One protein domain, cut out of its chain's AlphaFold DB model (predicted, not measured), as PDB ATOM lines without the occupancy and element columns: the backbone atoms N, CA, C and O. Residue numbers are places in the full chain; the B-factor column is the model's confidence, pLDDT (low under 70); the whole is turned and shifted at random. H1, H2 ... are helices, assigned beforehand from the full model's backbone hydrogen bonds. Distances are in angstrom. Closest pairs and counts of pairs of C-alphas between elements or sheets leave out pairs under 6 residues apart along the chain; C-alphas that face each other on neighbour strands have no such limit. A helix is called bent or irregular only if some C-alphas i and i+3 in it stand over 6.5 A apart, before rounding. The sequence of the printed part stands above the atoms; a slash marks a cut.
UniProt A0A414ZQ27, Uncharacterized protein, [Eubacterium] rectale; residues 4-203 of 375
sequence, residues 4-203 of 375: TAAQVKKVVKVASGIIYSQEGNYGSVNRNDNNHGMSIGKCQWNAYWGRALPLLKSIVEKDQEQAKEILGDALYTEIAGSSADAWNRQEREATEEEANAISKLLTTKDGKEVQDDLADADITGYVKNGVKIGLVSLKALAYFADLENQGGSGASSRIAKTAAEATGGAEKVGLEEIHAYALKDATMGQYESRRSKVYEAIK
ATOM      1  N   THR A   4     -34.582 -43.938 -11.879       82.12
ATOM      2  CA  THR A   4     -33.185 -44.225 -12.228       82.12
ATOM      3  C   THR A   4     -32.202 -43.527 -11.288       82.12
ATOM      4  O   THR A   4     -32.500 -42.490 -10.695       82.12
ATOM      5  N   ALA A   5     -30.968 -44.030 -11.209       72.69
ATOM      6  CA  ALA A   5     -29.902 -43.379 -10.443       72.69
ATOM      7  C   ALA A   5     -29.610 -41.942 -10.929       72.69
ATOM      8  O   ALA A   5     -29.317 -41.061 -10.120       72.69
ATOM      9  N   ALA A   6     -29.726 -41.682 -12.235       74.75
ATOM     10  CA  ALA A   6     -29.573 -40.342 -12.801       74.75
ATOM     11  C   ALA A   6     -30.696 -39.395 -12.346       74.75
ATOM     12  O   ALA A   6     -30.442 -38.236 -12.019       74.75
ATOM     13  N   GLN A   7     -31.934 -39.890 -12.272       82.38
ATOM     14  CA  GLN A   7     -33.052 -39.130 -11.717       82.38
ATOM     15  C   GLN A   7     -32.860 -38.852 -10.224       82.38
ATOM     16  O   GLN A   7     -33.047 -37.710  -9.814       82.38
ATOM     17  N   VAL A   8     -32.395 -39.830  -9.436       79.94
ATOM     18  CA  VAL A   8     -32.056 -39.620  -8.015       79.94
ATOM     19  C   VAL A   8     -31.052 -38.478  -7.856       79.94
ATOM     20  O   VAL A   8     -31.297 -37.577  -7.065       79.94
ATOM     21  N   LYS A   9     -29.977 -38.436  -8.653       79.75
ATOM     22  CA  LYS A   9     -28.992 -37.338  -8.593       79.75
ATOM     23  C   LYS A   9     -29.603 -35.964  -8.889       79.75
ATOM     24  O   LYS A   9     -29.280 -34.990  -8.212       79.75
ATOM     25  N   LYS A  10     -30.508 -35.873  -9.872       84.56
ATOM     26  CA  LYS A  10     -31.230 -34.621 -10.172       84.56
ATOM     27  C   LYS A  10     -32.094 -34.181  -8.993       84.56
ATOM     28  O   LYS A  10     -32.076 -33.004  -8.640       84.56
ATOM     29  N   VAL A  11     -32.811 -35.124  -8.382       89.75
ATOM     30  CA  VAL A  11     -33.630 -34.869  -7.193       89.75
ATOM     31  C   VAL A  11     -32.759 -34.388  -6.038       89.75
ATOM     32  O   VAL A  11     -33.070 -33.350  -5.468       89.75
ATOM     33  N   VAL A  12     -31.647 -35.071  -5.745       83.56
ATOM     34  CA  VAL A  12     -30.700 -34.684  -4.684       83.56
ATOM     35  C   VAL A  12     -30.208 -33.258  -4.900       83.56
ATOM     36  O   VAL A  12     -30.318 -32.442  -3.998       83.56
ATOM     37  N   LYS A  13     -29.775 -32.900  -6.115       81.62
ATOM     38  CA  LYS A  13     -29.307 -31.540  -6.417       81.62
ATOM     39  C   LYS A  13     -30.356 -30.464  -6.115       81.62
ATOM     40  O   LYS A  13     -30.013 -29.411  -5.577       81.62
ATOM     41  N   VAL A  14     -31.618 -30.712  -6.468       87.38
ATOM     42  CA  VAL A  14     -32.719 -29.775  -6.195       87.38
ATOM     43  C   VAL A  14     -33.059 -29.746  -4.707       87.38
ATOM     44  O   VAL A  14     -33.135 -28.664  -4.130       87.38
ATOM     45  N   ALA A  15     -33.204 -30.911  -4.073       91.81
ATOM     46  CA  ALA A  15     -33.510 -31.028  -2.652       91.81
ATOM     47  C   ALA A  15     -32.437 -30.356  -1.783       91.81
ATOM     48  O   ALA A  15     -32.780 -29.577  -0.903       91.81
ATOM     49  N   SER A  16     -31.152 -30.564  -2.083       81.25
ATOM     50  CA  SER A  16     -30.024 -29.942  -1.384       81.25
ATOM     51  C   SER A  16     -30.109 -28.421  -1.379       81.25
ATOM     52  O   SER A  16     -30.080 -27.814  -0.312       81.25
ATOM     53  N   GLY A  17     -30.289 -27.792  -2.546       82.19
ATOM     54  CA  GLY A  17     -30.408 -26.332  -2.624       82.19
ATOM     55  C   GLY A  17     -31.578 -25.782  -1.801       82.19
ATOM     56  O   GLY A  17     -31.463 -24.721  -1.191       82.19
ATOM     57  N   ILE A  18     -32.685 -26.526  -1.744       86.44
ATOM     58  CA  ILE A  18     -33.876 -26.139  -0.987       86.44
ATOM     59  C   ILE A  18     -33.652 -26.330   0.512       86.44
ATOM     60  O   ILE A  18     -33.864 -25.380   1.261       86.44
ATOM     61  N   ILE A  19     -33.168 -27.492   0.951       86.88
ATOM     62  CA  ILE A  19     -32.906 -27.797   2.366       86.88
ATOM     63  C   ILE A  19     -31.944 -26.765   2.958       86.88
ATOM     64  O   ILE A  19     -32.249 -26.162   3.984       86.88
ATOM     65  N   TYR A  20     -30.833 -26.464   2.278       82.38
ATOM     66  CA  TYR A  20     -29.856 -25.491   2.784       82.38
ATOM     67  C   TYR A  20     -30.465 -24.094   2.961       82.38
ATOM     68  O   TYR A  20     -30.090 -23.368   3.874       82.38
ATOM     69  N   SER A  21     -31.437 -23.720   2.122       81.94
ATOM     70  CA  SER A  21     -32.136 -22.434   2.250       81.94
ATOM     71  C   SER A  21     -33.087 -22.357   3.452       81.94
ATOM     72  O   SER A  21     -33.523 -21.258   3.796       81.94
ATOM     73  N   GLN A  22     -33.444 -23.497   4.058       77.81
ATOM     74  CA  GLN A  22     -34.402 -23.583   5.168       77.81
ATOM     75  C   GLN A  22     -33.761 -23.904   6.525       77.81
ATOM     76  O   GLN A  22     -34.417 -23.684   7.538       77.81
ATOM     77  N   GLU A  23     -32.532 -24.429   6.555       77.69
ATOM     78  CA  GLU A  23     -31.874 -24.890   7.786       77.69
ATOM     79  C   GLU A  23     -30.891 -23.851   8.346       77.69
ATOM     80  O   GLU A  23     -31.179 -23.153   9.317       77.69
ATOM     81  N   GLY A  24     -29.712 -23.725   7.734       77.75
ATOM     82  CA  GLY A  24     -28.638 -22.888   8.251       77.75
ATOM     83  C   GLY A  24     -27.484 -22.719   7.271       77.75
ATOM     84  O   GLY A  24     -27.563 -23.068   6.096       77.75
ATOM     85  N   ASN A  25     -26.381 -22.167   7.764       88.06
ATOM     86  CA  ASN A  25     -25.140 -22.026   7.010       88.06
ATOM     87  C   ASN A  25     -24.058 -22.950   7.587       88.06
ATOM     88  O   ASN A  25     -24.245 -23.574   8.629       88.06
ATOM     89  N   TYR A  26     -22.907 -23.032   6.916       90.38
ATOM     90  CA  TYR A  26     -21.813 -23.911   7.337       90.38
ATOM     91  C   TYR A  26     -21.396 -23.733   8.799       90.38
ATOM     92  O   TYR A  26     -21.043 -24.718   9.426       90.38
ATOM     93  N   GLY A  27     -21.427 -22.515   9.341       96.31
ATOM     94  CA  GLY A  27     -21.023 -22.222  10.718       96.31
ATOM     95  C   GLY A  27     -22.173 -22.181  11.721       96.31
ATOM     96  O   GLY A  27     -21.952 -21.750  12.850       96.31
ATOM     97  N   SER A  28     -23.394 -22.556  11.337       95.94
ATOM     98  CA  SER A  28     -24.545 -22.500  12.240       95.94
ATOM     99  C   SER A  28     -24.362 -23.441  13.431       95.94
ATOM    100  O   SER A  28     -24.087 -24.625  13.248       95.94
ATOM    101  N   VAL A  29     -24.571 -22.924  14.643       97.62
ATOM    102  CA  VAL A  29     -24.605 -23.705  15.886       97.62
ATOM    103  C   VAL A  29     -25.812 -23.263  16.707       97.62
ATOM    104  O   VAL A  29     -25.826 -22.168  17.267       97.62
ATOM    105  N   ASN A  30     -26.828 -24.116  16.780       96.31
ATOM    106  CA  ASN A  30     -27.866 -24.017  17.795       96.31
ATOM    107  C   ASN A  30     -27.379 -24.779  19.029       96.31
ATOM    108  O   ASN A  30     -27.196 -25.990  18.968       96.31
ATOM    109  N   ARG A  31     -27.126 -24.071  20.133       97.38
ATOM    110  CA  ARG A  31     -26.496 -24.645  21.335       97.38
ATOM    111  C   ARG A  31     -27.363 -25.670  22.052       97.38
ATOM    112  O   ARG A  31     -26.813 -26.591  22.646       97.38
ATOM    113  N   ASN A  32     -28.682 -25.515  21.971       94.50
ATOM    114  CA  ASN A  32     -29.653 -26.451  22.512       94.50
ATOM    115  C   ASN A  32     -30.945 -26.377  21.684       94.50
ATOM    116  O   ASN A  32     -31.746 -25.449  21.809       94.50
ATOM    117  N   ASP A  33     -31.137 -27.365  20.822       90.38
ATOM    118  CA  ASP A  33     -32.289 -27.470  19.946       90.38
ATOM    119  C   ASP A  33     -33.456 -28.146  20.669       90.38
ATOM    120  O   ASP A  33     -33.578 -29.369  20.698       90.38
ATOM    121  N   ASN A  34     -34.317 -27.332  21.284       88.44
ATOM    122  CA  ASN A  34     -35.530 -27.789  21.967       88.44
ATOM    123  C   ASN A  34     -35.266 -28.872  23.032       88.44
ATOM    124  O   ASN A  34     -36.028 -29.834  23.119       88.44
ATOM    125  N   ASN A  35     -34.196 -28.739  23.821       90.75
ATOM    126  CA  ASN A  35     -33.743 -29.735  24.807       90.75
ATOM    127  C   ASN A  35     -33.312 -31.075  24.188       90.75
ATOM    128  O   ASN A  35     -33.367 -32.109  24.837       90.75
ATOM    129  N   HIS A  36     -32.866 -31.071  22.929       93.06
ATOM    130  CA  HIS A  36     -32.291 -32.235  22.247       93.06
ATOM    131  C   HIS A  36     -30.814 -31.997  21.905       93.06
ATOM    132  O   HIS A  36     -30.328 -32.403  20.846       93.06
ATOM    133  N   GLY A  37     -30.084 -31.313  22.789       95.31
ATOM    134  CA  GLY A  37     -28.671 -30.986  22.587       95.31
ATOM    135  C   GLY A  37     -28.430 -30.078  21.379       95.31
ATOM    136  O   GLY A  37     -29.359 -29.539  20.778       95.31
ATOM    137  N   MET A  38     -27.164 -29.870  21.022       97.19
ATOM    138  CA  MET A  38     -26.819 -28.929  19.954       97.19
ATOM    139  C   MET A  38     -27.155 -29.443  18.540       97.19
ATOM    140  O   MET A  38     -27.012 -30.632  18.250       97.19
ATOM    141  N   SER A  39     -27.506 -28.528  17.633       96.88
ATOM    142  CA  SER A  39     -27.632 -28.769  16.187       96.88
ATOM    143  C   SER A  39     -26.620 -27.910  15.428       96.88
ATOM    144  O   SER A  39     -26.509 -26.708  15.677       96.88
ATOM    145  N   ILE A  40     -25.853 -28.518  14.516       97.56
ATOM    146  CA  ILE A  40     -24.692 -27.864  13.893       97.56
ATOM    147  C   ILE A  40     -24.687 -27.941  12.364       97.56
ATOM    148  O   ILE A  40     -25.222 -28.870  11.761       97.56
ATOM    149  N   GLY A  41     -24.021 -26.980  11.731       95.75
ATOM    150  CA  GLY A  41     -23.738 -26.972  10.300       95.75
ATOM    151  C   GLY A  41     -24.945 -26.685   9.405       95.75
ATOM    152  O   GLY A  41     -26.063 -26.427   9.861       95.75
ATOM    153  N   LYS A  42     -24.713 -26.740   8.090       88.06
ATOM    154  CA  LYS A  42     -25.682 -26.312   7.062       88.06
ATOM    155  C   LYS A  42     -26.971 -27.140   6.995       88.06
ATOM    156  O   LYS A  42     -27.967 -26.650   6.477       88.06
ATOM    157  N   CYS A  43     -26.952 -28.374   7.500       89.25
ATOM    158  CA  CYS A  43     -28.130 -29.242   7.598       89.25
ATOM    159  C   CYS A  43     -28.644 -29.389   9.034       89.25
ATOM    160  O   CYS A  43     -29.546 -30.190   9.251       89.25
ATOM    161  N   GLN A  44     -28.076 -28.648   9.998       93.19
ATOM    162  CA  GLN A  44     -28.457 -28.714  11.413       93.19
ATOM    163  C   GLN A  44     -28.389 -30.145  11.979       93.19
ATOM    164  O   GLN A  44     -29.308 -30.630  12.635       93.19
ATOM    165  N   TRP A  45     -27.271 -30.839  11.740       94.62
ATOM    166  CA  TRP A  45     -27.033 -32.175  12.283       94.62
ATOM    167  C   TRP A  45     -27.032 -32.133  13.808       94.62
ATOM    168  O   TRP A  45     -26.192 -31.481  14.425       94.62
ATOM    169  N   ASN A  46     -27.982 -32.839  14.404       95.25
ATOM    170  CA  ASN A  46     -28.255 -32.772  15.829       95.25
ATOM    171  C   ASN A  46     -27.454 -33.807  16.647       95.25
ATOM    172  O   ASN A  46     -27.216 -34.939  16.210       95.25
ATOM    173  N   ALA A  47     -27.025 -33.414  17.845       96.88
ATOM    174  CA  ALA A  47     -26.244 -34.234  18.764       96.88
ATOM    175  C   ALA A  47     -27.057 -35.385  19.368       96.88
ATOM    176  O   ALA A  47     -26.608 -36.532  19.313       96.88
ATOM    177  N   TYR A  48     -28.272 -35.112  19.849       95.69
ATOM    178  CA  TYR A  48     -29.155 -36.105  20.462       95.69
ATOM    179  C   TYR A  48     -29.546 -37.230  19.496       95.69
ATOM    180  O   TYR A  48     -29.725 -38.370  19.916       95.69
ATOM    181  N   TRP A  49     -29.616 -36.959  18.192       93.00
ATOM    182  CA  TRP A  49     -29.841 -37.989  17.168       93.00
ATOM    183  C   TRP A  49     -28.546 -38.640  16.649       93.00
ATOM    184  O   TRP A  49     -28.574 -39.374  15.660       93.00
ATOM    185  N   GLY A  50     -27.406 -38.383  17.299       94.56
ATOM    186  CA  GLY A  50     -26.117 -39.007  16.996       94.56
ATOM    187  C   GLY A  50     -25.477 -38.521  15.694       94.56
ATOM    188  O   GLY A  50     -24.764 -39.283  15.046       94.56
ATOM    189  N   ARG A  51     -25.756 -37.284  15.262       95.31
ATOM    190  CA  ARG A  51     -25.291 -36.746  13.969       95.31
ATOM    191  C   ARG A  51     -24.181 -35.703  14.111       95.31
ATOM    192  O   ARG A  51     -23.268 -35.689  13.292       95.31
ATOM    193  N   ALA A  52     -24.227 -34.873  15.155       97.56
ATOM    194  CA  ALA A  52     -23.254 -33.793  15.351       97.56
ATOM    195  C   ALA A  52     -21.828 -34.304  15.636       97.56
ATOM    196  O   ALA A  52     -20.876 -33.872  14.990       97.56
ATOM    197  N   LEU A  53     -21.671 -35.253  16.570       98.12
ATOM    198  CA  LEU A  53     -20.348 -35.753  16.958       98.12
ATOM    199  C   LEU A  53     -19.608 -36.441  15.795       98.12
ATOM    200  O   LEU A  53     -18.459 -36.078  15.552       98.12
ATOM    201  N   PRO A  54     -20.226 -37.356  15.017       97.00
ATOM    202  CA  PRO A  54     -19.559 -37.946  13.855       97.00
ATOM    203  C   PRO A  54     -19.098 -36.918  12.815       97.00
ATOM    204  O   PRO A  54     -18.021 -37.080  12.238       97.00
ATOM    205  N   LEU A  55     -19.877 -35.849  12.596       97.75
ATOM    206  CA  LEU A  55     -19.483 -34.750  11.715       97.75
ATOM    207  C   LEU A  55     -18.217 -34.062  12.237       97.75
ATOM    208  O   LEU A  55     -17.237 -33.953  11.505       97.75
ATOM    209  N   LEU A  56     -18.206 -33.645  13.505       98.62
ATOM    210  CA  LEU A  56     -17.046 -32.971  14.095       98.62
ATOM    211  C   LEU A  56     -15.806 -33.865  14.091       98.62
ATOM    212  O   LEU A  56     -14.736 -33.401  13.715       98.62
ATOM    213  N   LYS A  57     -15.952 -35.153  14.420       98.00
ATOM    214  CA  LYS A  57     -14.859 -36.132  14.339       98.00
ATOM    215  C   LYS A  57     -14.268 -36.214  12.936       98.00
ATOM    216  O   LYS A  57     -13.056 -36.126  12.787       98.00
ATOM    217  N   SER A  58     -15.122 -36.294  11.917       95.00
ATOM    218  CA  SER A  58     -14.684 -36.356  10.518       95.00
ATOM    219  C   SER A  58     -13.909 -35.099  10.095       95.00
ATOM    220  O   SER A  58     -12.990 -35.188   9.286       95.00
ATOM    221  N   ILE A  59     -14.245 -33.928  10.652       95.56
ATOM    222  CA  ILE A  59     -13.501 -32.682  10.411       95.56
ATOM    223  C   ILE A  59     -12.165 -32.692  11.162       95.56
ATOM    224  O   ILE A  59     -11.138 -32.361  10.579       95.56
ATOM    225  N   VAL A  60     -12.159 -33.113  12.431       97.19
ATOM    226  CA  VAL A  60     -10.934 -33.242  13.241       97.19
ATOM    227  C   VAL A  60      -9.923 -34.187  12.581       97.19
ATOM    228  O   VAL A  60      -8.725 -33.927  12.613       97.19
ATOM    229  N   GLU A  61     -10.386 -35.269  11.954       94.06
ATOM    230  CA  GLU A  61      -9.529 -36.241  11.265       94.06
ATOM    231  C   GLU A  61      -8.834 -35.683  10.013       94.06
ATOM    232  O   GLU A  61      -7.800 -36.221   9.614       94.06
ATOM    233  N   LYS A  62      -9.364 -34.616   9.400       89.81
ATOM    234  CA  LYS A  62      -8.758 -33.976   8.219       89.81
ATOM    235  C   LYS A  62      -7.522 -33.149   8.582       89.81
ATOM    236  O   LYS A  62      -6.537 -33.197   7.849       89.81
ATOM    237  N   ASP A  63      -7.561 -32.452   9.719       93.69
ATOM    238  CA  ASP A  63      -6.456 -31.637  10.235       93.69
ATOM    239  C   ASP A  63      -6.524 -31.545  11.770       93.69
ATOM    240  O   ASP A  63      -7.193 -30.684  12.349       93.69
ATOM    241  N   GLN A  64      -5.827 -32.463  12.445       96.50
ATOM    242  CA  GLN A  64      -5.853 -32.572  13.908       96.50
ATOM    243  C   GLN A  64      -5.178 -31.386  14.604       96.50
ATOM    244  O   GLN A  64      -5.617 -30.987  15.684       96.50
ATOM    245  N   GLU A  65      -4.126 -30.818  14.005       97.25
ATOM    246  CA  GLU A  65      -3.390 -29.692  14.588       97.25
ATOM    247  C   GLU A  65      -4.256 -28.431  14.570       97.25
ATOM    248  O   GLU A  65      -4.480 -27.822  15.620       97.25
ATOM    249  N   GLN A  66      -4.831 -28.098  13.409       98.06
ATOM    250  CA  GLN A  66      -5.747 -26.965  13.271       98.06
ATOM    251  C   GLN A  66      -6.998 -27.146  14.132       98.06
ATOM    252  O   GLN A  66      -7.454 -26.203  14.781       98.06
ATOM    253  N   ALA A  67      -7.559 -28.358  14.168       98.19
ATOM    254  CA  ALA A  67      -8.724 -28.636  14.990       98.19
ATOM    255  C   ALA A  67      -8.434 -28.430  16.480       98.19
ATOM    256  O   ALA A  67      -9.238 -27.810  17.177       98.19
ATOM    257  N   LYS A  68      -7.281 -28.901  16.967       98.38
ATOM    258  CA  LYS A  68      -6.874 -28.717  18.361       98.38
ATOM    259  C   LYS A  68      -6.647 -27.243  18.702       98.38
ATOM    260  O   LYS A  68      -7.077 -26.803  19.766       98.38
ATOM    261  N   GLU A  69      -6.039 -26.474  17.799       98.44
ATOM    262  CA  GLU A  69      -5.870 -25.023  17.963       98.44
ATOM    263  C   GLU A  69      -7.221 -24.295  18.062       98.44
ATOM    264  O   GLU A  69      -7.392 -23.403  18.891       98.44
ATOM    265  N   ILE A  70      -8.195 -24.676  17.231       98.69
ATOM    266  CA  ILE A  70      -9.516 -24.038  17.194       98.69
ATOM    267  C   ILE A  70     -10.375 -24.417  18.403       98.69
ATOM    268  O   ILE A  70     -11.036 -23.548  18.970       98.69
ATOM    269  N   LEU A  71     -10.409 -25.702  18.760       98.56
ATOM    270  CA  LEU A  71     -11.305 -26.241  19.788       98.56
ATOM    271  C   LEU A  71     -10.761 -26.063  21.211       98.56
ATOM    272  O   LEU A  71     -11.538 -26.051  22.164       98.56
ATOM    273  N   GLY A  72      -9.440 -25.944  21.366       98.50
ATOM    274  CA  GLY A  72      -8.776 -26.043  22.662       98.50
ATOM    275  C   GLY A  72      -8.737 -27.480  23.197       98.50
ATOM    276  O   GLY A  72      -9.427 -28.378  22.710       98.50
ATOM    277  N   ASP A  73      -7.914 -27.708  24.223       97.62
ATOM    278  CA  ASP A  73      -7.576 -29.061  24.690       97.62
ATOM    279  C   ASP A  73      -8.791 -29.879  25.152       97.62
ATOM    280  O   ASP A  73      -8.902 -31.057  24.808       97.62
ATOM    281  N   ALA A  74      -9.702 -29.273  25.918       98.25
ATOM    282  CA  ALA A  74     -10.834 -29.978  26.517       98.25
ATOM    283  C   ALA A  74     -11.834 -30.469  25.457       98.25
ATOM    284  O   ALA A  74     -12.086 -31.671  25.359       98.25
ATOM    285  N   LEU A  75     -12.342 -29.558  24.620       98.50
ATOM    286  CA  LEU A  75     -13.337 -29.880  23.594       98.50
ATOM    287  C   LEU A  75     -12.746 -30.758  22.481       98.50
ATOM    288  O   LEU A  75     -13.408 -31.683  22.010       98.50
ATOM    289  N   TYR A  76     -11.483 -30.532  22.096       98.69
ATOM    290  CA  TYR A  76     -10.775 -31.428  21.180       98.69
ATOM    291  C   TYR A  76     -10.713 -32.853  21.732       98.69
ATOM    292  O   TYR A  76     -11.036 -33.802  21.022       98.69
ATOM    293  N   THR A  77     -10.319 -33.013  23.001       98.19
ATOM    294  CA  THR A  77     -10.194 -34.335  23.629       98.19
ATOM    295  C   THR A  77     -11.546 -35.035  23.721       98.19
ATOM    296  O   THR A  77     -11.624 -36.229  23.436       98.19
ATOM    297  N   GLU A  78     -12.615 -34.304  24.048       98.06
ATOM    298  CA  GLU A  78     -13.978 -34.839  24.033       98.06
ATOM    299  C   GLU A  78     -14.359 -35.347  22.635       98.06
ATOM    300  O   GLU A  78     -14.748 -36.507  22.490       98.06
ATOM    301  N   ILE A  79     -14.203 -34.526  21.593       98.12
ATOM    302  CA  ILE A  79     -14.606 -34.883  20.225       98.12
ATOM    303  C   ILE A  79     -13.746 -36.032  19.679       98.12
ATOM    304  O   ILE A  79     -14.264 -37.048  19.204       98.12
ATOM    305  N   ALA A  80     -12.422 -35.899  19.746       96.50
ATOM    306  CA  ALA A  80     -11.488 -36.865  19.177       96.50
ATOM    307  C   ALA A  80     -11.497 -38.198  19.944       96.50
ATOM    308  O   ALA A  80     -11.488 -39.260  19.319       96.50
ATOM    309  N   GLY A  81     -11.566 -38.147  21.277       94.44
ATOM    310  CA  GLY A  81     -11.433 -39.310  22.158       94.44
ATOM    311  C   GLY A  81     -12.714 -40.114  22.386       94.44
ATOM    312  O   GLY A  81     -12.630 -41.286  22.748       94.44
ATOM    313  N   SER A  82     -13.892 -39.527  22.165       95.62
ATOM    314  CA  SER A  82     -15.167 -40.217  22.403       95.62
ATOM    315  C   SER A  82     -15.538 -41.193  21.284       95.62
ATOM    316  O   SER A  82     -15.136 -41.026  20.127       95.62
ATOM    317  N   SER A  83     -16.372 -42.188  21.595       95.88
ATOM    318  CA  SER A  83     -17.050 -42.979  20.563       95.88
ATOM    319  C   SER A  83     -17.990 -42.089  19.741       95.88
ATOM    320  O   SER A  83     -18.478 -41.066  20.217       95.88
ATOM    321  N   ALA A  84     -18.246 -42.458  18.484       90.31
ATOM    322  CA  ALA A  84     -19.058 -41.645  17.571       90.31
ATOM    323  C   ALA A  84     -20.507 -41.427  18.059       90.31
ATOM    324  O   ALA A  84     -21.157 -40.462  17.668       90.31
ATOM    325  N   ASP A  85     -21.004 -42.310  18.922       94.19
ATOM    326  CA  ASP A  85     -22.335 -42.293  19.515       94.19
ATOM    327  C   ASP A  85     -22.381 -41.680  20.923       94.19
ATOM    328  O   ASP A  85     -23.447 -41.667  21.529       94.19
ATOM    329  N   ALA A  86     -21.278 -41.131  21.445       96.69
ATOM    330  CA  ALA A  86     -21.220 -40.635  22.824       96.69
ATOM    331  C   ALA A  86     -22.228 -39.511  23.134       96.69
ATOM    332  O   ALA A  86     -22.666 -39.375  24.273       96.69
ATOM    333  N   TRP A  87     -22.625 -38.719  22.133       97.00
ATOM    334  CA  TRP A  87     -23.667 -37.691  22.283       97.00
ATOM    335  C   TRP A  87     -25.081 -38.195  21.945       97.00
ATOM    336  O   TRP A  87     -26.058 -37.475  22.143       97.00
ATOM    337  N   ASN A  88     -25.223 -39.424  21.441       95.88
ATOM    338  CA  ASN A  88     -26.516 -39.974  21.047       95.88
ATOM    339  C   ASN A  88     -27.432 -40.120  22.269       95.88
ATOM    340  O   ASN A  88     -27.054 -40.685  23.297       95.88
ATOM    341  N   ARG A  89     -28.657 -39.612  22.141       95.44
ATOM    342  CA  ARG A  89     -29.659 -39.502  23.209       95.44
ATOM    343  C   ARG A  89     -29.198 -38.711  24.430       95.44
ATOM    344  O   ARG A  89     -29.816 -38.826  25.483       95.44
ATOM    345  N   GLN A  90     -28.144 -37.912  24.284       94.75
ATOM    346  CA  GLN A  90     -27.685 -36.988  25.308       94.75
ATOM    347  C   GLN A  90     -28.123 -35.572  24.948       94.75
ATOM    348  O   GLN A  90     -28.021 -35.145  23.797       94.75
ATOM    349  N   GLU A  91     -28.550 -34.813  25.948       94.69
ATOM    350  CA  GLU A  91     -28.828 -33.380  25.827       94.69
ATOM    351  C   GLU A  91     -27.508 -32.592  25.911       94.69
ATOM    352  O   GLU A  91     -27.350 -31.689  26.725       94.69
ATOM    353  N   ARG A  92     -26.499 -32.978  25.112       96.81
ATOM    354  CA  ARG A  92     -25.190 -32.307  25.103       96.81
ATOM    355  C   ARG A  92     -25.334 -30.932  24.458       96.81
ATOM    356  O   ARG A  92     -25.305 -30.788  23.234       96.81
ATOM    357  N   GLU A  93     -25.517 -29.930  25.303       96.94
ATOM    358  CA  GLU A  93     -25.569 -28.520  24.926       96.94
ATOM    359  C   GLU A  93     -24.169 -27.943  24.801       96.94
ATOM    360  O   GLU A  93     -23.313 -28.285  25.610       96.94
ATOM    361  N   ALA A  94     -23.932 -27.052  23.839       97.31
ATOM    362  CA  ALA A  94     -22.663 -26.329  23.749       97.31
ATOM    363  C   ALA A  94     -22.670 -25.090  24.656       97.31
ATOM    364  O   ALA A  94     -23.655 -24.345  24.673       97.31
ATOM    365  N   THR A  95     -21.554 -24.791  25.330       98.19
ATOM    366  CA  THR A  95     -21.359 -23.446  25.901       98.19
ATOM    367  C   THR A  95     -21.234 -22.402  24.785       98.19
ATOM    368  O   THR A  95     -21.171 -22.723  23.597       98.19
ATOM    369  N   GLU A  96     -21.235 -21.116  25.138       98.06
ATOM    370  CA  GLU A  96     -21.026 -20.055  24.145       98.06
ATOM    371  C   GLU A  96     -19.638 -20.141  23.496       98.06
ATOM    372  O   GLU A  96     -19.498 -20.011  22.280       98.06
ATOM    373  N   GLU A  97     -18.617 -20.432  24.297       98.31
ATOM    374  CA  GLU A  97     -17.236 -20.597  23.857       98.31
ATOM    375  C   GLU A  97     -17.093 -21.810  22.935       98.31
ATOM    376  O   GLU A  97     -16.508 -21.700  21.855       98.31
ATOM    377  N   GLU A  98     -17.686 -22.944  23.320       98.62
ATOM    378  CA  GLU A  98     -17.705 -24.149  22.490       98.62
ATOM    379  C   GLU A  98     -18.423 -23.894  21.164       98.62
ATOM    380  O   GLU A  98     -17.922 -24.273  20.110       98.62
ATOM    381  N   ALA A  99     -19.563 -23.199  21.186       98.62
ATOM    382  CA  ALA A  99     -20.313 -22.887  19.976       98.62
ATOM    383  C   ALA A  99     -19.510 -22.024  18.998       98.62
ATOM    384  O   ALA A  99     -19.511 -22.287  17.793       98.62
ATOM    385  N   ASN A 100     -18.776 -21.033  19.507       98.56
ATOM    386  CA  ASN A 100     -17.896 -20.198  18.694       98.56
ATOM    387  C   ASN A 100     -16.733 -21.008  18.101       98.56
ATOM    388  O   ASN A 100     -16.426 -20.872  16.913       98.56
ATOM    389  N   ALA A 101     -16.114 -21.887  18.895       98.81
ATOM    390  CA  ALA A 101     -15.044 -22.766  18.431       98.81
ATOM    391  C   ALA A 101     -15.534 -23.762  17.366       98.81
ATOM    392  O   ALA A 101     -14.919 -23.900  16.309       98.81
ATOM    393  N   ILE A 102     -16.686 -24.393  17.596       98.81
ATOM    394  CA  ILE A 102     -17.333 -25.309  16.651       98.81
ATOM    395  C   ILE A 102     -17.692 -24.574  15.357       98.81
ATOM    396  O   ILE A 102     -17.367 -25.054  14.273       98.81
ATOM    397  N   SER A 103     -18.292 -23.385  15.439       98.75
ATOM    398  CA  SER A 103     -18.611 -22.560  14.266       98.75
ATOM    399  C   SER A 103     -17.362 -22.239  13.435       98.75
ATOM    400  O   SER A 103     -17.360 -22.363  12.203       98.75
ATOM    401  N   LYS A 104     -16.254 -21.897  14.105       98.75
ATOM    402  CA  LYS A 104     -14.963 -21.663  13.451       98.75
ATOM    403  C   LYS A 104     -14.437 -22.931  12.777       98.75
ATOM    404  O   LYS A 104     -14.061 -22.861  11.611       98.75
ATOM    405  N   LEU A 105     -14.473 -24.083  13.452       98.75
ATOM    406  CA  LEU A 105     -14.042 -25.366  12.885       98.75
ATOM    407  C   LEU A 105     -14.860 -25.735  11.640       98.75
ATOM    408  O   LEU A 105     -14.300 -26.088  10.603       98.75
ATOM    409  N   LEU A 106     -16.184 -25.596  11.713       98.44
ATOM    410  CA  LEU A 106     -17.103 -25.922  10.624       98.44
ATOM    411  C   LEU A 106     -16.904 -25.048   9.376       98.44
ATOM    412  O   LEU A 106     -17.217 -25.473   8.265       98.44
ATOM    413  N   THR A 107     -16.403 -23.821   9.536       96.75
ATOM    414  CA  THR A 107     -16.222 -22.862   8.430       96.75
ATOM    415  C   THR A 107     -14.843 -22.912   7.774       96.75
ATOM    416  O   THR A 107     -14.637 -22.232   6.753       96.75
ATOM    417  N   THR A 108     -13.937 -23.742   8.301       94.19
ATOM    418  CA  THR A 108     -12.666 -24.101   7.656       94.19
ATOM    419  C   THR A 108     -12.910 -24.745   6.290       94.19
ATOM    420  O   THR A 108     -14.033 -25.117   5.933       94.19
ATOM    421  N   LYS A 109     -11.852 -24.855   5.480       90.19
ATOM    422  CA  LYS A 109     -11.939 -25.526   4.179       90.19
ATOM    423  C   LYS A 109     -12.408 -26.976   4.345       90.19
ATOM    424  O   LYS A 109     -13.373 -27.369   3.695       90.19
ATOM    425  N   ASP A 110     -11.778 -27.710   5.254       88.88
ATOM    426  CA  ASP A 110     -12.089 -29.119   5.498       88.88
ATOM    427  C   ASP A 110     -13.456 -29.274   6.174       88.88
ATOM    428  O   ASP A 110     -14.238 -30.146   5.803       88.88
ATOM    429  N   GLY A 111     -13.807 -28.357   7.082       88.88
ATOM    430  CA  GLY A 111     -15.132 -28.290   7.700       88.88
ATOM    431  C   GLY A 111     -16.271 -28.153   6.690       88.88
ATOM    432  O   GLY A 111     -17.317 -28.783   6.847       88.88
ATOM    433  N   LYS A 112     -16.072 -27.371   5.625       88.38
ATOM    434  CA  LYS A 112     -17.046 -27.233   4.532       88.38
ATOM    435  C   LYS A 112     -17.103 -28.477   3.651       88.38
ATOM    436  O   LYS A 112     -18.201 -28.936   3.358       88.38
ATOM    437  N   GLU A 113     -15.950 -29.039   3.285       82.94
ATOM    438  CA  GLU A 113     -15.858 -30.256   2.466       82.94
ATOM    439  C   GLU A 113     -16.578 -31.439   3.133       82.94
ATOM    440  O   GLU A 113     -17.431 -32.072   2.519       82.94
ATOM    441  N   VAL A 114     -16.329 -31.676   4.423       86.94
ATOM    442  CA  VAL A 114     -16.987 -32.765   5.164       86.94
ATOM    443  C   VAL A 114     -18.499 -32.537   5.279       86.94
ATOM    444  O   VAL A 114     -19.278 -33.484   5.165       86.94
ATOM    445  N   GLN A 115     -18.945 -31.291   5.476       93.38
ATOM    446  CA  GLN A 115     -20.377 -30.973   5.467       93.38
ATOM    447  C   GLN A 115     -21.012 -31.195   4.089       93.38
ATOM    448  O   GLN A 115     -22.173 -31.604   4.011       93.38
ATOM    449  N   ASP A 116     -20.295 -30.898   3.005       82.31
ATOM    450  CA  ASP A 116     -20.743 -31.153   1.636       82.31
ATOM    451  C   ASP A 116     -20.939 -32.643   1.377       82.31
ATOM    452  O   ASP A 116     -22.036 -33.040   0.971       82.31
ATOM    453  N   ASP A 117     -19.938 -33.453   1.714       80.69
ATOM    454  CA  ASP A 117     -19.977 -34.905   1.553       80.69
ATOM    455  C   ASP A 117     -21.089 -35.547   2.395       80.69
ATOM    456  O   ASP A 117     -21.860 -36.374   1.897       80.69
ATOM    457  N   LEU A 118     -21.223 -35.142   3.666       87.00
ATOM    458  CA  LEU A 118     -22.253 -35.682   4.554       87.00
ATOM    459  C   LEU A 118     -23.661 -35.322   4.070       87.00
ATOM    460  O   LEU A 118     -24.550 -36.173   4.073       87.00
ATOM    461  N   ALA A 119     -23.869 -34.081   3.625       85.44
ATOM    462  CA  ALA A 119     -25.170 -33.652   3.131       85.44
ATOM    463  C   ALA A 119     -25.565 -34.376   1.835       85.44
ATOM    464  O   ALA A 119     -26.727 -34.748   1.688       85.44
ATOM    465  N   ASP A 120     -24.630 -34.596   0.905       79.50
ATOM    466  CA  ASP A 120     -24.903 -35.371  -0.314       79.50
ATOM    467  C   ASP A 120     -25.288 -36.820   0.018       79.50
ATOM    468  O   ASP A 120     -26.283 -37.338  -0.504       79.50
ATOM    469  N   ALA A 121     -24.556 -37.453   0.942       78.25
ATOM    470  CA  ALA A 121     -24.828 -38.814   1.392       78.25
ATOM    471  C   ALA A 121     -26.208 -38.939   2.058       78.25
ATOM    472  O   ALA A 121     -26.994 -39.821   1.695       78.25
ATOM    473  N   ASP A 122     -26.519 -38.034   2.986       87.94
ATOM    474  CA  ASP A 122     -27.786 -37.995   3.713       87.94
ATOM    475  C   ASP A 122     -28.969 -37.786   2.772       87.94
ATOM    476  O   ASP A 122     -29.890 -38.602   2.734       87.94
ATOM    477  N   ILE A 123     -28.923 -36.735   1.951       90.44
ATOM    478  CA  ILE A 123     -30.028 -36.368   1.059       90.44
ATOM    479  C   ILE A 123     -30.227 -37.446  -0.009       90.44
ATOM    480  O   ILE A 123     -31.364 -37.797  -0.335       90.44
ATOM    481  N   THR A 124     -29.146 -38.058  -0.499       84.62
ATOM    482  CA  THR A 124     -29.234 -39.258  -1.342       84.62
ATOM    483  C   THR A 124     -29.939 -40.404  -0.618       84.62
ATOM    484  O   THR A 124     -30.765 -41.098  -1.221       84.62
ATOM    485  N   GLY A 125     -29.629 -40.619   0.661       85.81
ATOM    486  CA  GLY A 125     -30.312 -41.577   1.524       85.81
ATOM    487  C   GLY A 125     -31.811 -41.301   1.627       85.81
ATOM    488  O   GLY A 125     -32.608 -42.209   1.381       85.81
ATOM    489  N   TYR A 126     -32.195 -40.049   1.885       97.25
ATOM    490  CA  TYR A 126     -33.593 -39.632   2.016       97.25
ATOM    491  C   TYR A 126     -34.378 -39.880   0.723       97.25
ATOM    492  O   TYR A 126     -35.431 -40.519   0.732       97.25
ATOM    493  N   VAL A 127     -33.828 -39.472  -0.425       94.88
ATOM    494  CA  VAL A 127     -34.454 -39.719  -1.735       94.88
ATOM    495  C   VAL A 127     -34.614 -41.221  -1.986       94.88
ATOM    496  O   VAL A 127     -35.679 -41.672  -2.409       94.88
ATOM    497  N   LYS A 128     -33.590 -42.030  -1.684       90.06
ATOM    498  CA  LYS A 128     -33.670 -43.494  -1.821       90.06
ATOM    499  C   LYS A 128     -34.719 -44.111  -0.898       90.06
ATOM    500  O   LYS A 128     -35.338 -45.098  -1.286       90.06
ATOM    501  N   ASN A 129     -34.931 -43.564   0.295       92.94
ATOM    502  CA  ASN A 129     -35.980 -44.034   1.195       92.94
ATOM    503  C   ASN A 129     -37.376 -43.757   0.618       92.94
ATOM    504  O   ASN A 129     -38.209 -44.662   0.619       92.94
ATOM    505  N   GLY A 130     -37.590 -42.594  -0.005       96.50
ATOM    506  CA  GLY A 130     -38.817 -42.308  -0.758       96.50
ATOM    507  C   GLY A 130     -39.045 -43.291  -1.915       96.50
ATOM    508  O   GLY A 130     -40.143 -43.827  -2.072       96.50
ATOM    509  N   VAL A 131     -37.990 -43.619  -2.672       92.88
ATOM    510  CA  VAL A 131     -38.058 -44.627  -3.750       92.88
ATOM    511  C   VAL A 131     -38.428 -46.012  -3.206       92.88
ATOM    512  O   VAL A 131     -39.261 -46.692  -3.801       92.88
ATOM    513  N   LYS A 132     -37.871 -46.434  -2.059       90.62
ATOM    514  CA  LYS A 132     -38.217 -47.721  -1.415       90.62
ATOM    515  C   LYS A 132     -39.686 -47.803  -0.991       90.62
ATOM    516  O   LYS A 132     -40.225 -48.901  -0.909       90.62
ATOM    517  N   ILE A 133     -40.321 -46.663  -0.713       88.88
ATOM    518  CA  ILE A 133     -41.751 -46.575  -0.376       88.88
ATOM    519  C   ILE A 133     -42.632 -46.643  -1.637       88.88
ATOM    520  O   ILE A 133     -43.833 -46.872  -1.532       88.88
ATOM    521  N   GLY A 134     -42.045 -46.510  -2.830       89.75
ATOM    522  CA  GLY A 134     -42.747 -46.590  -4.113       89.75
ATOM    523  C   GLY A 134     -43.042 -45.234  -4.752       89.75
ATOM    524  O   GLY A 134     -43.745 -45.192  -5.759       89.75
ATOM    525  N   LEU A 135     -42.502 -44.133  -4.215       94.44
ATOM    526  CA  LEU A 135     -42.614 -42.822  -4.856       94.44
ATOM    527  C   LEU A 135     -41.839 -42.805  -6.179       94.44
ATOM    528  O   LEU A 135     -40.672 -43.205  -6.238       94.44
ATOM    529  N   VAL A 136     -42.482 -42.296  -7.233       93.06
ATOM    530  CA  VAL A 136     -41.886 -42.183  -8.579       93.06
ATOM    531  C   VAL A 136     -41.851 -40.753  -9.122       93.06
ATOM    532  O   VAL A 136     -41.069 -40.474 -10.031       93.06
ATOM    533  N   SER A 137     -42.653 -39.841  -8.560       95.56
ATOM    534  CA  SER A 137     -42.572 -38.405  -8.849       95.56
ATOM    535  C   SER A 137     -41.253 -37.852  -8.301       95.56
ATOM    536  O   SER A 137     -40.947 -37.976  -7.115       95.56
ATOM    537  N   LEU A 138     -40.456 -37.228  -9.168       96.12
ATOM    538  CA  LEU A 138     -39.192 -36.594  -8.805       96.12
ATOM    539  C   LEU A 138     -39.429 -35.396  -7.885       96.12
ATOM    540  O   LEU A 138     -38.659 -35.180  -6.949       96.12
ATOM    541  N   LYS A 139     -40.505 -34.639  -8.118       97.50
ATOM    542  CA  LYS A 139     -40.894 -33.530  -7.243       97.50
ATOM    543  C   LYS A 139     -41.373 -34.027  -5.877       97.50
ATOM    544  O   LYS A 139     -40.950 -33.475  -4.863       97.50
ATOM    545  N   ALA A 140     -42.167 -35.098  -5.825       98.00
ATOM    546  CA  ALA A 140     -42.565 -35.717  -4.561       98.00
ATOM    547  C   ALA A 140     -41.352 -36.256  -3.793       98.00
ATOM    548  O   ALA A 140     -41.266 -36.071  -2.584       98.00
ATOM    549  N   LEU A 141     -40.376 -36.855  -4.483       98.44
ATOM    550  CA  LEU A 141     -39.123 -37.317  -3.877       98.44
ATOM    551  C   LEU A 141     -38.272 -36.167  -3.315       98.44
ATOM    552  O   LEU A 141     -37.691 -36.315  -2.241       98.44
ATOM    553  N   ALA A 142     -38.212 -35.020  -3.997       98.06
ATOM    554  CA  ALA A 142     -37.533 -33.834  -3.470       98.06
ATOM    555  C   ALA A 142     -38.226 -33.311  -2.202       98.06
ATOM    556  O   ALA A 142     -37.561 -32.957  -1.230       98.06
ATOM    557  N   TYR A 143     -39.563 -33.316  -2.190       98.56
ATOM    558  CA  TYR A 143     -40.357 -32.889  -1.038       98.56
ATOM    559  C   TYR A 143     -40.190 -33.854   0.139       98.56
ATOM    560  O   TYR A 143     -40.002 -33.440   1.281       98.56
ATOM    561  N   PHE A 144     -40.202 -35.153  -0.156       98.62
ATOM    562  CA  PHE A 144     -39.954 -36.224   0.797       98.62
ATOM    563  C   PHE A 144     -38.585 -36.079   1.471       98.62
ATOM    564  O   PHE A 144     -38.490 -36.236   2.685       98.62
ATOM    565  N   ALA A 145     -37.541 -35.739   0.710       98.00
ATOM    566  CA  ALA A 145     -36.201 -35.552   1.260       98.00
ATOM    567  C   ALA A 145     -36.135 -34.409   2.285       98.00
ATOM    568  O   ALA A 145     -35.479 -34.549   3.313       98.00
ATOM    569  N   ASP A 146     -36.850 -33.311   2.048       97.69
ATOM    570  CA  ASP A 146     -36.944 -32.212   3.012       97.69
ATOM    571  C   ASP A 146     -37.776 -32.589   4.256       97.69
ATOM    572  O   ASP A 146     -37.398 -32.233   5.374       97.69
ATOM    573  N   LEU A 147     -38.855 -33.370   4.098       97.88
ATOM    574  CA  LEU A 147     -39.593 -33.932   5.240       97.88
ATOM    575  C   LEU A 147     -38.708 -34.843   6.097       97.88
ATOM    576  O   LEU A 147     -38.801 -34.798   7.321       97.88
ATOM    577  N   GLU A 148     -37.867 -35.666   5.471       96.88
ATOM    578  CA  GLU A 148     -36.967 -36.576   6.182       96.88
ATOM    579  C   GLU A 148     -35.829 -35.828   6.873       96.88
ATOM    580  O   GLU A 148     -35.492 -36.166   8.004       96.88
ATOM    581  N   ASN A 149     -35.293 -34.775   6.249       92.88
ATOM    582  CA  ASN A 149     -34.296 -33.924   6.891       92.88
ATOM    583  C   ASN A 149     -34.849 -33.267   8.164       92.88
ATOM    584  O   ASN A 149     -34.170 -33.239   9.183       92.88
ATOM    585  N   GLN A 150     -36.085 -32.760   8.109       89.81
ATOM    586  CA  GLN A 150     -36.691 -32.043   9.231       89.81
ATOM    587  C   GLN A 150     -37.256 -32.974  10.317       89.81
ATOM    588  O   GLN A 150     -37.098 -32.705  11.503       89.81
ATOM    589  N   GLY A 151     -37.975 -34.028   9.928       90.50
ATOM    590  CA  GLY A 151     -38.749 -34.874  10.847       90.50
ATOM    591  C   GLY A 151     -38.238 -36.310  10.976       90.50
ATOM    592  O   GLY A 151     -38.864 -37.132  11.651       90.50
ATOM    593  N   GLY A 152     -37.135 -36.644  10.307       92.56
ATOM    594  CA  GLY A 152     -36.608 -38.000  10.230       92.56
ATOM    595  C   GLY A 152     -37.454 -38.939   9.366       92.56
ATOM    596  O   GLY A 152     -38.551 -38.618   8.895       92.56
ATOM    597  N   SER A 153     -36.948 -40.162   9.192       93.06
ATOM    598  CA  SER A 153     -37.555 -41.175   8.317       93.06
ATOM    599  C   SER A 153     -38.953 -41.609   8.762       93.06
ATOM    600  O   SER A 153     -39.769 -42.031   7.943       93.06
ATOM    601  N   GLY A 154     -39.263 -41.488  10.058       93.75
ATOM    602  CA  GLY A 154     -40.589 -41.771  10.600       93.75
ATOM    603  C   GLY A 154     -41.651 -40.770  10.135       93.75
ATOM    604  O   GLY A 154     -42.768 -41.179   9.809       93.75
ATOM    605  N   ALA A 155     -41.314 -39.477  10.073       95.75
ATOM    606  CA  ALA A 155     -42.229 -38.439   9.601       95.75
ATOM    607  C   ALA A 155     -42.447 -38.528   8.087       95.75
ATOM    608  O   ALA A 155     -43.592 -38.639   7.643       95.75
ATOM    609  N   SER A 156     -41.359 -38.561   7.308       98.25
ATOM    610  CA  SER A 156     -41.417 -38.660   5.843       98.25
ATOM    611  C   SER A 156     -42.200 -39.901   5.399       98.25
ATOM    612  O   SER A 156     -43.130 -39.798   4.594       98.25
ATOM    613  N   SER A 157     -41.908 -41.065   5.992       97.44
ATOM    614  CA  SER A 157     -42.570 -42.327   5.646       97.44
ATOM    615  C   SER A 157     -44.054 -42.334   5.980       97.44
ATOM    616  O   SER A 157     -44.847 -42.836   5.186       97.44
ATOM    617  N   ARG A 158     -44.446 -41.808   7.148       98.25
ATOM    618  CA  ARG A 158     -45.858 -41.748   7.547       98.25
ATOM    619  C   ARG A 158     -46.651 -40.884   6.571       98.25
ATOM    620  O   ARG A 158     -47.661 -41.343   6.058       98.25
ATOM    621  N   ILE A 159     -46.160 -39.683   6.270       98.56
ATOM    622  CA  ILE A 159     -46.834 -38.743   5.364       98.56
ATOM    623  C   ILE A 159     -46.979 -39.342   3.963       98.56
ATOM    624  O   ILE A 159     -48.072 -39.322   3.397       98.56
ATOM    625  N   ALA A 160     -45.903 -39.922   3.422       98.06
ATOM    626  CA  ALA A 160     -45.931 -40.549   2.105       98.06
ATOM    627  C   ALA A 160     -46.910 -41.729   2.040       98.06
ATOM    628  O   ALA A 160     -47.637 -41.860   1.058       98.06
ATOM    629  N   LYS A 161     -46.973 -42.563   3.088       97.50
ATOM    630  CA  LYS A 161     -47.918 -43.688   3.166       97.50
ATOM    631  C   LYS A 161     -49.366 -43.216   3.259       97.50
ATOM    632  O   LYS A 161     -50.193 -43.710   2.503       97.50
ATOM    633  N   THR A 162     -49.661 -42.217   4.089       97.69
ATOM    634  CA  THR A 162     -51.014 -41.646   4.176       97.69
ATOM    635  C   THR A 162     -51.454 -41.047   2.834       97.69
ATOM    636  O   THR A 162     -52.593 -41.238   2.411       97.69
ATOM    637  N   ALA A 163     -50.551 -40.363   2.122       97.69
ATOM    638  CA  ALA A 163     -50.828 -39.869   0.773       97.69
ATOM    639  C   ALA A 163     -51.050 -41.019  -0.227       97.69
ATOM    640  O   ALA A 163     -51.974 -40.964  -1.038       97.69
ATOM    641  N   ALA A 164     -50.243 -42.079  -0.154       96.62
ATOM    642  CA  ALA A 164     -50.363 -43.260  -1.008       96.62
ATOM    643  C   ALA A 164     -51.699 -43.992  -0.808       96.62
ATOM    644  O   ALA A 164     -52.350 -44.365  -1.783       96.62
ATOM    645  N   GLU A 165     -52.140 -44.163   0.438       96.75
ATOM    646  CA  GLU A 165     -53.433 -44.773   0.769       96.75
ATOM    647  C   GLU A 165     -54.594 -43.985   0.154       96.75
ATOM    648  O   GLU A 165     -55.488 -44.566  -0.459       96.75
ATOM    649  N   ALA A 166     -54.551 -42.654   0.244       95.56
ATOM    650  CA  ALA A 166     -55.601 -41.794  -0.290       95.56
ATOM    651  C   ALA A 166     -55.615 -41.685  -1.821       95.56
ATOM    652  O   ALA A 166     -56.666 -41.465  -2.421       95.56
ATOM    653  N   THR A 167     -54.454 -41.826  -2.458       93.19
ATOM    654  CA  THR A 167     -54.295 -41.745  -3.922       93.19
ATOM    655  C   THR A 167     -54.432 -43.106  -4.607       93.19
ATOM    656  O   THR A 167     -54.528 -43.188  -5.835       93.19
ATOM    657  N   GLY A 168     -54.484 -44.189  -3.826       93.12
ATOM    658  CA  GLY A 168     -54.585 -45.558  -4.320       93.12
ATOM    659  C   GLY A 168     -53.270 -46.097  -4.887       93.12
ATOM    660  O   GLY A 168     -53.316 -46.839  -5.872       93.12
ATOM    661  N   GLY A 169     -52.133 -45.687  -4.318       93.12
ATOM    662  CA  GLY A 169     -50.789 -46.178  -4.644       93.12
ATOM    663  C   GLY A 169     -49.697 -45.116  -4.471       93.12
ATOM    664  O   GLY A 169     -49.888 -43.956  -4.824       93.12
ATOM    665  N   ALA A 170     -48.524 -45.505  -3.958       92.62
ATOM    666  CA  ALA A 170     -47.392 -44.586  -3.767       92.62
ATOM    667  C   ALA A 170     -46.860 -44.025  -5.098       92.62
ATOM    668  O   ALA A 170     -46.388 -42.893  -5.163       92.62
ATOM    669  N   GLU A 171     -47.009 -44.781  -6.184       92.06
ATOM    670  CA  GLU A 171     -46.638 -44.374  -7.534       92.06
ATOM    671  C   GLU A 171     -47.514 -43.240  -8.094       92.06
ATOM    672  O   GLU A 171     -47.153 -42.618  -9.093       92.06
ATOM    673  N   LYS A 172     -48.658 -42.967  -7.457       92.81
ATOM    674  CA  LYS A 172     -49.593 -41.892  -7.823       92.81
ATOM    675  C   LYS A 172     -49.427 -40.640  -6.969       92.81
ATOM    676  O   LYS A 172     -50.088 -39.643  -7.235       92.81
ATOM    677  N   VAL A 173     -48.569 -40.681  -5.951       96.38
ATOM    678  CA  VAL A 173     -48.304 -39.527  -5.091       96.38
ATOM    679  C   VAL A 173     -47.383 -38.560  -5.834       96.38
ATOM    680  O   VAL A 173     -46.196 -38.841  -6.028       96.38
ATOM    681  N   GLY A 174     -47.942 -37.427  -6.257       96.19
ATOM    682  CA  GLY A 174     -47.227 -36.286  -6.809       96.19
ATOM    683  C   GLY A 174     -46.846 -35.262  -5.739       96.19
ATOM    684  O   GLY A 174     -46.958 -35.498  -4.530       96.19
ATOM    685  N   LEU A 175     -46.349 -34.112  -6.198       97.88
ATOM    686  CA  LEU A 175     -45.943 -33.010  -5.326       97.88
ATOM    687  C   LEU A 175     -47.137 -32.435  -4.553       97.88
ATOM    688  O   LEU A 175     -47.027 -32.145  -3.362       97.88
ATOM    689  N   GLU A 176     -48.264 -32.263  -5.235       96.94
ATOM    690  CA  GLU A 176     -49.500 -31.718  -4.693       96.94
ATOM    691  C   GLU A 176     -50.039 -32.605  -3.564       96.94
ATOM    692  O   GLU A 176     -50.380 -32.108  -2.487       96.94
ATOM    693  N   GLU A 177     -50.055 -33.922  -3.772       98.06
ATOM    694  CA  GLU A 177     -50.562 -34.880  -2.795       98.06
ATOM    695  C   GLU A 177     -49.666 -34.936  -1.557       98.06
ATOM    696  O   GLU A 177     -50.157 -34.758  -0.440       98.06
ATOM    697  N   ILE A 178     -48.350 -35.126  -1.718       98.38
ATOM    698  CA  ILE A 178     -47.454 -35.219  -0.556       98.38
ATOM    699  C   ILE A 178     -47.442 -33.917   0.257       98.38
ATOM    700  O   ILE A 178     -47.414 -33.963   1.488       98.38
ATOM    701  N   HIS A 179     -47.539 -32.759  -0.404       98.56
ATOM    702  CA  HIS A 179     -47.643 -31.467   0.266       98.56
ATOM    703  C   HIS A 179     -48.941 -31.342   1.073       98.56
ATOM    704  O   HIS A 179     -48.899 -30.999   2.256       98.56
ATOM    705  N   ALA A 180     -50.088 -31.676   0.473       98.06
ATOM    706  CA  ALA A 180     -51.382 -31.603   1.148       98.06
ATOM    707  C   ALA A 180     -51.445 -32.511   2.387       98.06
ATOM    708  O   ALA A 180     -52.043 -32.140   3.399       98.06
ATOM    709  N   TYR A 181     -50.821 -33.691   2.333       98.31
ATOM    710  CA  TYR A 181     -50.750 -34.597   3.481       98.31
ATOM    711  C   TYR A 181     -49.706 -34.177   4.517       98.31
ATOM    712  O   TYR A 181     -49.935 -34.389   5.705       98.31
ATOM    713  N   ALA A 182     -48.618 -33.517   4.114       98.38
ATOM    714  CA  ALA A 182     -47.673 -32.928   5.058       98.38
ATOM    715  C   ALA A 182     -48.315 -31.820   5.906       98.38
ATOM    716  O   ALA A 182     -48.050 -31.746   7.101       98.38
ATOM    717  N   LEU A 183     -49.190 -30.996   5.316       98.06
ATOM    718  CA  LEU A 183     -49.933 -29.956   6.043       98.06
ATOM    719  C   LEU A 183     -50.945 -30.524   7.051       98.06
ATOM    720  O   LEU A 183     -51.236 -29.884   8.055       98.06
ATOM    721  N   LYS A 184     -51.479 -31.724   6.798       97.44
ATOM    722  CA  LYS A 184     -52.427 -32.410   7.695       97.44
ATOM    723  C   LYS A 184     -51.743 -33.205   8.809       97.44
ATOM    724  O   LYS A 184     -52.420 -33.663   9.725       97.44
ATOM    725  N   ASP A 185     -50.435 -33.431   8.710       97.94
ATOM    726  CA  ASP A 185     -49.694 -34.212   9.696       97.94
ATOM    727  C   ASP A 185     -49.607 -33.469  11.034       97.94
ATOM    728  O   ASP A 185     -49.298 -32.281  11.074       97.94
ATOM    729  N   ALA A 186     -49.834 -34.173  12.144       95.88
ATOM    730  CA  ALA A 186     -49.881 -33.553  13.471       95.88
ATOM    731  C   ALA A 186     -48.552 -32.904  13.899       95.88
ATOM    732  O   ALA A 186     -48.563 -31.964  14.690       95.88
ATOM    733  N   THR A 187     -47.418 -33.395  13.390       94.00
ATOM    734  CA  THR A 187     -46.088 -32.850  13.690       94.00
ATOM    735  C   THR A 187     -45.638 -31.909  12.581       94.00
ATOM    736  O   THR A 187     -45.345 -30.743  12.823       94.00
ATOM    737  N   MET A 188     -45.619 -32.387  11.336       94.94
ATOM    738  CA  MET A 188     -45.068 -31.619  10.216       94.94
ATOM    739  C   MET A 188     -45.991 -30.488   9.752       94.94
ATOM    740  O   MET A 188     -45.505 -29.493   9.211       94.94
ATOM    741  N   GLY A 189     -47.296 -30.597  10.008       95.81
ATOM    742  CA  GLY A 189     -48.285 -29.565   9.700       95.81
ATOM    743  C   GLY A 189     -48.121 -28.298  10.538       95.81
ATOM    744  O   GLY A 189     -48.482 -27.217  10.081       95.81
ATOM    745  N   GLN A 190     -47.473 -28.383  11.708       95.50
ATOM    746  CA  GLN A 190     -47.128 -27.205  12.516       95.50
ATOM    747  C   GLN A 190     -46.126 -26.276  11.805       95.50
ATOM    748  O   GLN A 190     -46.029 -25.096  12.135       95.50
ATOM    749  N   TYR A 191     -45.411 -26.780  10.791       93.50
ATOM    750  CA  TYR A 191     -44.426 -26.035  10.007       93.50
ATOM    751  C   TYR A 191     -44.979 -25.553   8.656       93.50
ATOM    752  O   TYR A 191     -44.249 -25.548   7.660       93.50
ATOM    753  N   GLU A 192     -46.247 -25.129   8.606       94.62
ATOM    754  CA  GLU A 192     -46.950 -24.702   7.383       94.62
ATOM    755  C   GLU A 192     -46.111 -23.759   6.505       94.62
ATOM    756  O   GLU A 192     -45.946 -24.003   5.310       94.62
ATOM    757  N   SER A 193     -45.487 -22.734   7.098       94.19
ATOM    758  CA  SER A 193     -44.653 -21.781   6.348       94.19
ATOM    759  C   SER A 193     -43.514 -22.465   5.580       94.19
ATOM    760  O   SER A 193     -43.289 -22.162   4.406       94.19
ATOM    761  N   ARG A 194     -42.809 -23.416   6.210       94.38
ATOM    762  CA  ARG A 194     -41.735 -24.177   5.553       94.38
ATOM    763  C   ARG A 194     -42.314 -25.122   4.507       94.38
ATOM    764  O   ARG A 194     -41.800 -25.170   3.393       94.38
ATOM    765  N   ARG A 195     -43.405 -25.825   4.833       96.75
ATOM    766  CA  ARG A 195     -44.078 -26.752   3.910       96.75
ATOM    767  C   ARG A 195     -44.473 -26.061   2.603       96.75
ATOM    768  O   ARG A 195     -44.242 -26.644   1.544       96.75
ATOM    769  N   SER A 196     -44.996 -24.838   2.679       94.50
ATOM    770  CA  SER A 196     -45.399 -24.032   1.520       94.50
ATOM    771  C   SER A 196     -44.203 -23.472   0.744       94.50
ATOM    772  O   SER A 196     -44.180 -23.558  -0.481       94.50
ATOM    773  N   LYS A 197     -43.158 -22.970   1.423       93.69
ATOM    774  CA  LYS A 197     -41.922 -22.503   0.755       93.69
ATOM    775  C   LYS A 197     -41.235 -23.617  -0.034       93.69
ATOM    776  O   LYS A 197     -40.832 -23.409  -1.175       93.69
ATOM    777  N   VAL A 198     -41.122 -24.799   0.571       96.00
ATOM    778  CA  VAL A 198     -40.525 -25.984  -0.058       96.00
ATOM    779  C   VAL A 198     -41.363 -26.433  -1.253       96.00
ATOM    780  O   VAL A 198     -40.807 -26.707  -2.314       96.00
ATOM    781  N   TYR A 199     -42.692 -26.449  -1.115       96.81
ATOM    782  CA  TYR A 199     -43.601 -26.773  -2.215       96.81
ATOM    783  C   TYR A 199     -43.391 -25.841  -3.414       96.81
ATOM    784  O   TYR A 199     -43.130 -26.326  -4.514       96.81
ATOM    785  N   GLU A 200     -43.416 -24.522  -3.210       93.50
ATOM    786  CA  GLU A 200     -43.245 -23.552  -4.299       93.50
ATOM    787  C   GLU A 200     -41.856 -23.639  -4.948       93.50
ATOM    788  O   GLU A 200     -41.734 -23.610  -6.176       93.50
ATOM    789  N   ALA A 201     -40.802 -23.839  -4.148       90.31
ATOM    790  CA  ALA A 201     -39.446 -24.014  -4.663       90.31
ATOM    791  C   ALA A 201     -39.314 -25.271  -5.545       90.31
ATOM    792  O   ALA A 201     -38.719 -25.219  -6.624       90.31
ATOM    793  N   ILE A 202     -39.903 -26.398  -5.131       95.19
ATOM    794  CA  ILE A 202     -39.889 -27.637  -5.924       95.19
ATOM    795  C   ILE A 202     -40.777 -27.494  -7.159       95.19
ATOM    796  O   ILE A 202     -40.399 -27.934  -8.251       95.19
ATOM    797  N   LYS A 203     -41.941 -26.854  -7.024       93.06
ATOM    798  CA  LYS A 203     -42.869 -26.611  -8.128       93.06
ATOM    799  C   LYS A 203     -42.199 -25.829  -9.255       93.06
ATOM    800  O   LYS A 203     -42.324 -26.252 -10.405       93.06
TER     801      LYS A 203
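What this domain is: This is residues 4 to 203 of the 375 residues of an uncharacterized protein of [Eubacterium] rectale (UniProt A0A414ZQ27). Two helical lobes are joined by one long helix, H5. One lobe holds H2, H3 and H4; the other holds the bent helix H6, folded back on itself, with H7 and H8 beside its first arm, and H1 crosses H5 and that arm. A long unnamed stretch, residues 23 to 51, leads from H1 in the second lobe to H2 in the first. The printed part has 200 residues with eight named helices, H1 to H8 in order, and no named strand; the class is all helix. The whole is compact, with a radius of gyration of the C-alphas of 17.8 A, yet elongated, spanning 57 by 34 by 27 A.

Where its parts are: H1, residues 5 to 22, begins with C-alpha 5 at (-29.902, -43.379, -10.443) and is 25.6 A long. H2 is residues 52 to 60. H3, residues 64 to 81, is irregular: C-alphas 70 and 73 are 9.2 A apart, with a kink of 129 degrees near residue 73. H4 is residues 96 to 107. H5, residues 109 to 133, is 36.8 A long from C-alpha 109 at (-11.939, -25.526, 4.179). H6, residues 138 to 167, was assigned as one helix by its hydrogen bonds but is bent, C-alphas 150 and 153 being 9.2 A apart; its arms are H6a, residues 138 to 150, and H6b, residues 153 to 167, 20.7 A long. H7 is residues 175 to 184. H8, residues 188 to 203, is irregular, with C-alphas 190 and 193 8.6 A apart, and ends with C-alpha 203 at (-42.869, -26.611, -8.128).

How they stand to each other: H5 touches H1 with its residues 119 to 128 alone, closest at the C-alphas of Thr 124 and Val 12, 5.9 A. H1 touches H6a, with the C-alphas of Ala 15 and Ala 142 5.0 A apart. H5 touches H6a at a steep tilt of 61 degrees, closest at the C-alphas of Tyr 126 and Ala 145, 4.9 A. H6a, H7 and H8 form a bundle, helices side by side; H7 and H8 are a helical hairpin at a shallow tilt of 14 degrees, with the C-alphas of Leu 183 and Gly 189 closest at 4.0 A. H6b touches H7, closest at the C-alphas of Ile 159 and Ala 182, 5.9 A. H5 touches H2 with residues 110 to 118 alone, the C-alphas of Gly 111 and Ile 59 being closest at 5.4 A. H2 and H3 are a helical hairpin, closest at the C-alphas of Val 60 and Ala 67, 5.4 A. H3 touches H4 with residues 67 to 75 alone, closest at the C-alphas of Leu 71 and Ala 101, 5.3 A. H3 and H7 are apart. Every O i to N i+4 pair is within hydrogen-bond range in H1, H2, H4, H5, H6a, H6b and H7; in H3 11 of 14 are, in H8 9 of 12.

The domain as a whole: The C-alphas farthest apart, those of Asp 73 and Gly 168, are 57.7 A apart. The printed part has no cut. The links H1 to H2 and H3 to H4 are long, of 29 and 14 residues. The mean pLDDT of the printed part is 93.5, and no printed residue is under 70.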